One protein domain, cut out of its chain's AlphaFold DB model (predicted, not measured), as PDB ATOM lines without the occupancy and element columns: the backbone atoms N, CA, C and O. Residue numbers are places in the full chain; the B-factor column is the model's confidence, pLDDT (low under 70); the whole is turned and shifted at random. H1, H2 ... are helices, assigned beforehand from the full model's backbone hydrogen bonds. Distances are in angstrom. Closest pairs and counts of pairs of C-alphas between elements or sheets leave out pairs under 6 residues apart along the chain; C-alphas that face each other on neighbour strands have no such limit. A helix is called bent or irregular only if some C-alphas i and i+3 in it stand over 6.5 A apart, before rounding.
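This is residues 89 to 119 and 134 to 162 of the 201 residues of the protein "Helix-turn-helix domain-containing protein" of Thermofilum pendens (UniProt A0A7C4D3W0). Two long, nearly straight helices, H1 then H2, form the two arms of a flat, narrow V whose point is left open. The C-alphas of Arg 119 and Asp 134 stand 13.6 A apart at that point, and those of Ile 89 and Leu 162 are 31.1 A apart at the wide end. The printed part has 60 residues with two named helices and no named strand, in the class all helix. It is extended, with a radius of gyration of the C-alphas of 18.0 A, and spans 52 by 41 by 7 A.

H1, residues 89 to 119, begins at C-alpha 89 (174.210, 154.173, 87.489) and is 44.4 A long. It is neither bent nor irregular, but only just: C-alphas 92 and 95 are 6.4 A apart. H2, residues 134 to 162, is 41.4 A long and ends at C-alpha 162 (181.868, 183.858, 82.049).

H1 and H2 are apart, with no C-alpha of the one within 8 A of the other. Each stands free. In H2 every O i to N i+4 pair is within hydrogen-bond range; in H1, 25 of 27 are.

The C-alphas of Gly 118 and Leu 162 are the two farthest apart, at 52.8 A. The link across the cut, residues 120 to 133, is not printed. Residues 114 to 119 have pLDDT under 70.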
ATOM      1  N   ILE A  89     174.345 153.367  86.266       76.00
ATOM      2  CA  ILE A  89     174.210 154.173  87.489       76.00
ATOM      3  C   ILE A  89     172.877 154.935  87.511       76.00
ATOM      4  O   ILE A  89     172.234 155.026  88.554       76.00
ATOM      5  N   ILE A  90     172.445 155.497  86.379       79.94
ATOM      6  CA  ILE A  90     171.150 156.181  86.278       79.94
ATOM      7  C   ILE A  90     170.010 155.172  86.464       79.94
ATOM      8  O   ILE A  90     169.085 155.450  87.224       79.94
ATOM      9  N   ALA A  91     170.085 154.000  85.829       79.25
ATOM     10  CA  ALA A  91     169.065 152.963  85.950       79.25
ATOM     11  C   ALA A  91     168.928 152.435  87.386       79.25
ATOM     12  O   ALA A  91     167.815 152.141  87.813       79.25
ATOM     13  N   GLU A  92     170.022 152.360  88.146       80.56
ATOM     14  CA  GLU A  92     169.989 151.927  89.546       80.56
ATOM     15  C   GLU A  92     169.584 153.040  90.523       80.56
ATOM     16  O   GLU A  92     168.836 152.791  91.469       80.56
ATOM     17  N   LEU A  93     170.044 154.279  90.320       80.25
ATOM     18  CA  LEU A  93     169.792 155.366  91.273       80.25
ATOM     19  C   LEU A  93     168.412 156.005  91.118       80.25
ATOM     20  O   LEU A  93     167.839 156.446  92.114       80.25
ATOM     21  N   VAL A  94     167.859 156.057  89.904       87.25
ATOM     22  CA  VAL A  94     166.523 156.624  89.656       87.25
ATOM     23  C   VAL A  94     165.427 155.944  90.488       87.25
ATOM     24  O   VAL A  94     164.715 156.677  91.174       87.25
ATOM     25  N   PRO A  95     165.289 154.602  90.530       86.81
ATOM     26  CA  PRO A  95     164.240 153.968  91.331       86.81
ATOM     27  C   PRO A  95     164.438 154.180  92.839       86.81
ATOM     28  O   PRO A  95     163.461 154.326  93.571       86.81
ATOM     29  N   VAL A  96     165.687 154.261  93.313       87.88
ATOM     30  CA  VAL A  96     165.992 154.531  94.729       87.88
ATOM     31  C   VAL A  96     165.612 155.961  95.109       87.88
ATOM     32  O   VAL A  96     165.007 156.184  96.157       87.88
ATOM     33  N   ILE A  97     165.936 156.934  94.254       85.38
ATOM     34  CA  ILE A  97     165.563 158.337  94.461       85.38
ATOM     35  C   ILE A  97     164.046 158.496  94.371       85.38
ATOM     36  O   ILE A  97     163.465 159.192  95.197       85.38
ATOM     37  N   GLU A  98     163.394 157.843  93.410       89.69
ATOM     38  CA  GLU A  98     161.942 157.900  93.259       89.69
ATOM     39  C   GLU A  98     161.232 157.355  94.501       89.69
ATOM     40  O   GLU A  98     160.304 157.990  95.005       89.69
ATOM     41  N   GLU A  99     161.694 156.229  95.047       89.56
ATOM     42  CA  GLU A  99     161.112 155.662  96.261       89.56
ATOM     43  C   GLU A  99     161.409 156.523  97.496       89.56
ATOM     44  O   GLU A  99     160.508 156.766  98.300       89.56
ATOM     45  N   ALA A 100     162.617 157.079  97.618       86.50
ATOM     46  CA  ALA A 100     162.957 158.005  98.697       86.50
ATOM     47  C   ALA A 100     162.111 159.290  98.645       86.50
ATOM     48  O   ALA A 100     161.604 159.747  99.671       86.50
ATOM     49  N   VAL A 101     161.898 159.850  97.451       90.50
ATOM     50  CA  VAL A 101     161.031 161.019  97.241       90.50
ATOM     51  C   VAL A 101     159.578 160.656  97.535       90.50
ATOM     52  O   VAL A 101     158.899 161.401  98.237       90.50
ATOM     53  N   ARG A 102     159.092 159.498  97.072       90.12
ATOM     54  CA  ARG A 102     157.731 159.025  97.357       90.12
ATOM     55  C   ARG A 102     157.505 158.853  98.859       90.12
ATOM     56  O   ARG A 102     156.450 159.248  99.351       90.12
ATOM     57  N   GLN A 103     158.471 158.301  99.588       88.62
ATOM     58  CA  GLN A 103     158.399 158.149 101.042       88.62
ATOM     59  C   GLN A 103     158.452 159.494 101.766       88.62
ATOM     60  O   GLN A 103     157.617 159.727 102.634       88.62
ATOM     61  N   ALA A 104     159.345 160.404 101.371       86.62
ATOM     62  CA  ALA A 104     159.414 161.746 101.948       86.62
ATOM     63  C   ALA A 104     158.115 162.536 101.713       86.62
ATOM     64  O   ALA A 104     157.592 163.167 102.630       86.62
ATOM     65  N   VAL A 105     157.539 162.446 100.509       89.50
ATOM     66  CA  VAL A 105     156.252 163.073 100.180       89.50
ATOM     67  C   VAL A 105     155.122 162.444 100.993       89.50
ATOM     68  O   VAL A 105     154.340 163.183 101.586       89.50
ATOM     69  N   LYS A 106     155.051 161.110 101.094       86.94
ATOM     70  CA  LYS A 106     154.057 160.426 101.939       86.94
ATOM     71  C   LYS A 106     154.176 160.835 103.405       86.94
ATOM     72  O   LYS A 106     153.165 161.195 103.988       86.94
ATOM     73  N   GLN A 107     155.383 160.851 103.966       84.38
ATOM     74  CA  GLN A 107     155.625 161.272 105.348       84.38
ATOM     75  C   GLN A 107     155.222 162.731 105.567       84.38
ATOM     76  O   GLN A 107     154.524 163.025 106.528       84.38
ATOM     77  N   SER A 108     155.565 163.630 104.641       82.25
ATOM     78  CA  SER A 108     155.150 165.035 104.731       82.25
ATOM     79  C   SER A 108     153.629 165.213 104.622       82.25
ATOM     80  O   SER A 108     153.048 166.022 105.340       82.25
ATOM     81  N   LEU A 109     152.955 164.425 103.777       83.31
ATOM     82  CA  LEU A 109     151.496 164.426 103.664       83.31
ATOM     83  C   LEU A 109     150.834 163.840 104.910       83.31
ATOM     84  O   LEU A 109     149.842 164.386 105.380       83.31
ATOM     85  N   GLU A 110     151.372 162.760 105.467       82.88
ATOM     86  CA  GLU A 110     150.892 162.168 106.715       82.88
ATOM     87  C   GLU A 110     151.105 163.109 107.900       82.88
ATOM     88  O   GLU A 110     150.214 163.228 108.736       82.88
ATOM     89  N   GLU A 111     152.220 163.833 107.953       79.88
ATOM     90  CA  GLU A 111     152.481 164.859 108.961       79.88
ATOM     91  C   GLU A 111     151.492 166.029 108.835       79.88
ATOM     92  O   GLU A 111     150.894 166.446 109.830       79.88
ATOM     93  N   LEU A 112     151.216 166.491 107.610       77.12
ATOM     94  CA  LEU A 112     150.209 167.524 107.344       77.12
ATOM     95  C   LEU A 112     148.788 167.062 107.700       77.12
ATOM     96  O   LEU A 112     148.040 167.806 108.337       77.12
ATOM     97  N   LEU A 113     148.417 165.828 107.347       75.06
ATOM     98  CA  LEU A 113     147.101 165.252 107.643       75.06
ATOM     99  C   LEU A 113     146.927 164.950 109.137       75.06
ATOM    100  O   LEU A 113     145.845 165.165 109.686       75.06
ATOM    101  N   SER A 114     147.982 164.508 109.822       68.81
ATOM    102  CA  SER A 114     147.989 164.282 111.274       68.81
ATOM    103  C   SER A 114     147.933 165.608 112.036       68.81
ATOM    104  O   SER A 114     147.173 165.737 112.997       68.81
ATOM    105  N   GLY A 115     148.638 166.634 111.548       62.84
ATOM    106  CA  GLY A 115     148.541 168.009 112.037       62.84
ATOM    107  C   GLY A 115     147.157 168.635 111.814       62.84
ATOM    108  O   GLY A 115     146.676 169.397 112.658       62.84
ATOM    109  N   GLN A 116     146.465 168.273 110.728       56.50
ATOM    110  CA  GLN A 116     145.073 168.667 110.473       56.50
ATOM    111  C   GLN A 116     144.070 167.911 111.355       56.50
ATOM    112  O   GLN A 116     143.154 168.533 111.891       56.50
ATOM    113  N   ARG A 117     144.243 166.598 111.569       51.69
ATOM    114  CA  ARG A 117     143.366 165.788 112.440       51.69
ATOM    115  C   ARG A 117     143.471 166.181 113.914       51.69
ATOM    116  O   ARG A 117     142.443 166.242 114.584       51.69
ATOM    117  N   GLY A 118     144.667 166.533 114.393       53.06
ATOM    118  CA  GLY A 118     144.861 167.095 115.736       53.06
ATOM    119  C   GLY A 118     144.193 168.464 115.926       53.06
ATOM    120  O   GLY A 118     143.745 168.787 117.023       53.06
ATOM    121  N   ARG A 119     144.052 169.251 114.850       48.97
ATOM    122  CA  ARG A 119     143.352 170.548 114.853       48.97
ATOM    123  C   ARG A 119     141.835 170.424 114.661       48.97
ATOM    124  O   ARG A 119     141.099 171.252 115.189       48.97
ATOM    125  N   ASP A 134     147.927 180.099 106.958       72.25
ATOM    126  CA  ASP A 134     148.132 179.421 105.675       72.25
ATOM    127  C   ASP A 134     148.347 180.448 104.547       72.25
ATOM    128  O   ASP A 134     149.239 180.286 103.715       72.25
ATOM    129  N   SER A 135     147.613 181.568 104.570       77.38
ATOM    130  CA  SER A 135     147.844 182.708 103.671       77.38
ATOM    131  C   SER A 135     149.250 183.299 103.838       77.38
ATOM    132  O   SER A 135     149.925 183.581 102.848       77.38
ATOM    133  N   ASP A 136     149.725 183.451 105.075       79.12
ATOM    134  CA  ASP A 136     151.067 183.964 105.366       79.12
ATOM    135  C   ASP A 136     152.163 182.983 104.926       79.12
ATOM    136  O   ASP A 136     153.231 183.396 104.466       79.12
ATOM    137  N   GLN A 137     151.914 181.675 105.033       83.06
ATOM    138  CA  GLN A 137     152.826 180.644 104.535       83.06
ATOM    139  C   GLN A 137     152.904 180.642 103.008       83.06
ATOM    140  O   GLN A 137     154.005 180.569 102.463       83.06
ATOM    141  N   ILE A 138     151.772 180.790 102.317       85.56
ATOM    142  CA  ILE A 138     151.731 180.916 100.854       85.56
ATOM    143  C   ILE A 138     152.457 182.191 100.410       85.56
ATOM    144  O   ILE A 138     153.274 182.137  99.494       85.56
ATOM    145  N   ALA A 139     152.247 183.320 101.096       83.69
ATOM    146  CA  ALA A 139     152.956 184.566 100.803       83.69
ATOM    147  C   ALA A 139     154.476 184.424 100.991       83.69
ATOM    148  O   ALA A 139     155.259 184.866 100.149       83.69
ATOM    149  N   ARG A 140     154.918 183.744 102.057       89.50
ATOM    150  CA  ARG A 140     156.341 183.426 102.264       89.50
ATOM    151  C   ARG A 140     156.881 182.511 101.174       89.50
ATOM    152  O   ARG A 140     157.991 182.742 100.705       89.50
ATOM    153  N   LEU A 141     156.110 181.510 100.757       89.25
ATOM    154  CA  LEU A 141     156.510 180.599  99.693       89.25
ATOM    155  C   LEU A 141     156.706 181.359  98.375       89.25
ATOM    156  O   LEU A 141     157.755 181.215  97.750       89.25
ATOM    157  N   ILE A 142     155.765 182.233  98.011       92.19
ATOM    158  CA  ILE A 142     155.861 183.094  96.825       92.19
ATOM    159  C   ILE A 142     157.138 183.938  96.882       92.19
ATOM    160  O   ILE A 142     157.946 183.868  95.959       92.19
ATOM    161  N   LEU A 143     157.399 184.622  98.002       90.25
ATOM    162  CA  LEU A 143     158.618 185.422  98.174       90.25
ATOM    163  C   LEU A 143     159.899 184.581  98.070       90.25
ATOM    164  O   LEU A 143     160.900 185.021  97.504       90.25
ATOM    165  N   THR A 144     159.901 183.359  98.612       93.56
ATOM    166  CA  THR A 144     161.067 182.469  98.493       93.56
ATOM    167  C   THR A 144     161.276 181.973  97.067       93.56
ATOM    168  O   THR A 144     162.420 181.900  96.624       93.56
ATOM    169  N   ILE A 145     160.199 181.689  96.330       93.25
ATOM    170  CA  ILE A 145     160.255 181.279  94.925       93.25
ATOM    171  C   ILE A 145     160.733 182.443  94.052       93.25
ATOM    172  O   ILE A 145     161.609 182.242  93.215       93.25
ATOM    173  N   GLU A 146     160.243 183.661  94.278       92.56
ATOM    174  CA  GLU A 146     160.714 184.864  93.580       92.56
ATOM    175  C   GLU A 146     162.203 185.102  93.830       92.56
ATOM    176  O   GLU A 146     162.975 185.296  92.889       92.56
ATOM    177  N   LYS A 147     162.646 184.978  95.084       93.56
ATOM    178  CA  LYS A 147     164.061 185.107  95.443       93.56
ATOM    179  C   LYS A 147     164.929 184.012  94.816       93.56
ATOM    180  O   LYS A 147     166.057 184.282  94.403       93.56
ATOM    181  N   LEU A 148     164.426 182.781  94.732       91.75
ATOM    182  CA  LEU A 148     165.100 181.701  94.010       91.75
ATOM    183  C   LEU A 148     165.188 182.010  92.515       91.75
ATOM    184  O   LEU A 148     166.255 181.845  91.931       91.75
ATOM    185  N   ASN A 149     164.113 182.515  91.915       93.50
ATOM    186  CA  ASN A 149     164.090 182.902  90.511       93.50
ATOM    187  C   ASN A 149     165.093 184.031  90.221       93.50
ATOM    188  O   ASN A 149     165.888 183.927  89.288       93.50
ATOM    189  N   GLU A 150     165.161 185.062  91.070       93.50
ATOM    190  CA  GLU A 150     166.192 186.100  90.969       93.50
ATOM    191  C   GLU A 150     167.609 185.528  91.048       93.50
ATOM    192  O   GLU A 150     168.494 185.945  90.301       93.50
ATOM    193  N   ASN A 151     167.841 184.582  91.959       94.31
ATOM    194  CA  ASN A 151     169.144 183.942  92.102       94.31
ATOM    195  C   ASN A 151     169.499 183.117  90.862       94.31
ATOM    196  O   ASN A 151     170.650 183.154  90.432       94.31
ATOM    197  N   LEU A 152     168.529 182.424  90.259       93.00
ATOM    198  CA  LEU A 152     168.721 181.698  89.004       93.00
ATOM    199  C   LEU A 152     169.033 182.646  87.844       93.00
ATOM    200  O   LEU A 152     169.942 182.364  87.068       93.00
ATOM    201  N   VAL A 153     168.360 183.797  87.758       93.25
ATOM    202  CA  VAL A 153     168.659 184.826  86.750       93.25
ATOM    203  C   VAL A 153     170.063 185.399  86.955       93.25
ATOM    204  O   VAL A 153     170.834 185.467  86.000       93.25
ATOM    205  N   LYS A 154     170.441 185.748  88.191       91.88
ATOM    206  CA  LYS A 154     171.792 186.241  88.528       91.88
ATOM    207  C   LYS A 154     172.866 185.192  88.232       91.88
ATOM    208  O   LYS A 154     173.927 185.526  87.713       91.88
ATOM    209  N   PHE A 155     172.591 183.924  88.524       89.25
ATOM    210  CA  PHE A 155     173.484 182.812  88.211       89.25
ATOM    211  C   PHE A 155     173.613 182.604  86.698       89.25
ATOM    212  O   PHE A 155     174.725 182.479  86.192       89.25
ATOM    213  N   GLY A 156     172.502 182.662  85.962       87.88
ATOM    214  CA  GLY A 156     172.491 182.638  84.501       87.88
ATOM    215  C   GLY A 156     173.300 183.789  83.903       87.88
ATOM    216  O   GLY A 156     174.116 183.560  83.018       87.88
ATOM    217  N   GLN A 157     173.162 185.002  84.442       88.06
ATOM    218  CA  GLN A 157     173.968 186.166  84.057       88.06
ATOM    219  C   GLN A 157     175.455 185.985  84.390       88.06
ATOM    220  O   GLN A 157     176.318 186.354  83.601       88.06
ATOM    221  N   ALA A 158     175.789 185.394  85.540       85.69
ATOM    222  CA  ALA A 158     177.174 185.075  85.880       85.69
ATOM    223  C   ALA A 158     177.766 184.059  84.892       85.69
ATOM    224  O   ALA A 158     178.892 184.228  84.431       85.69
ATOM    225  N   ILE A 159     176.986 183.047  84.509       85.00
ATOM    226  CA  ILE A 159     177.360 182.066  83.494       85.00
ATOM    227  C   ILE A 159     177.555 182.734  82.124       85.00
ATOM    228  O   ILE A 159     178.590 182.525  81.493       85.00
ATOM    229  N   THR A 160     176.616 183.561  81.657       83.25
ATOM    230  CA  THR A 160     176.751 184.249  80.362       83.25
ATOM    231  C   THR A 160     177.914 185.235  80.359       83.25
ATOM    232  O   THR A 160     178.616 185.325  79.353       83.25
ATOM    233  N   ASN A 161     178.188 185.914  81.476       81.38
ATOM    234  CA  ASN A 161     179.369 186.760  81.632       81.38
ATOM    235  C   ASN A 161     180.657 185.941  81.527       81.38
ATOM    236  O   ASN A 161     181.562 186.342  80.801       81.38
ATOM    237  N   LEU A 162     180.721 184.764  82.162       74.44
ATOM    238  CA  LEU A 162     181.868 183.858  82.049       74.44
ATOM    239  C   LEU A 162     182.086 183.390  80.603       74.44
ATOM    240  O   LEU A 162     183.220 183.421  80.123       74.44
TER     241      LEU A 162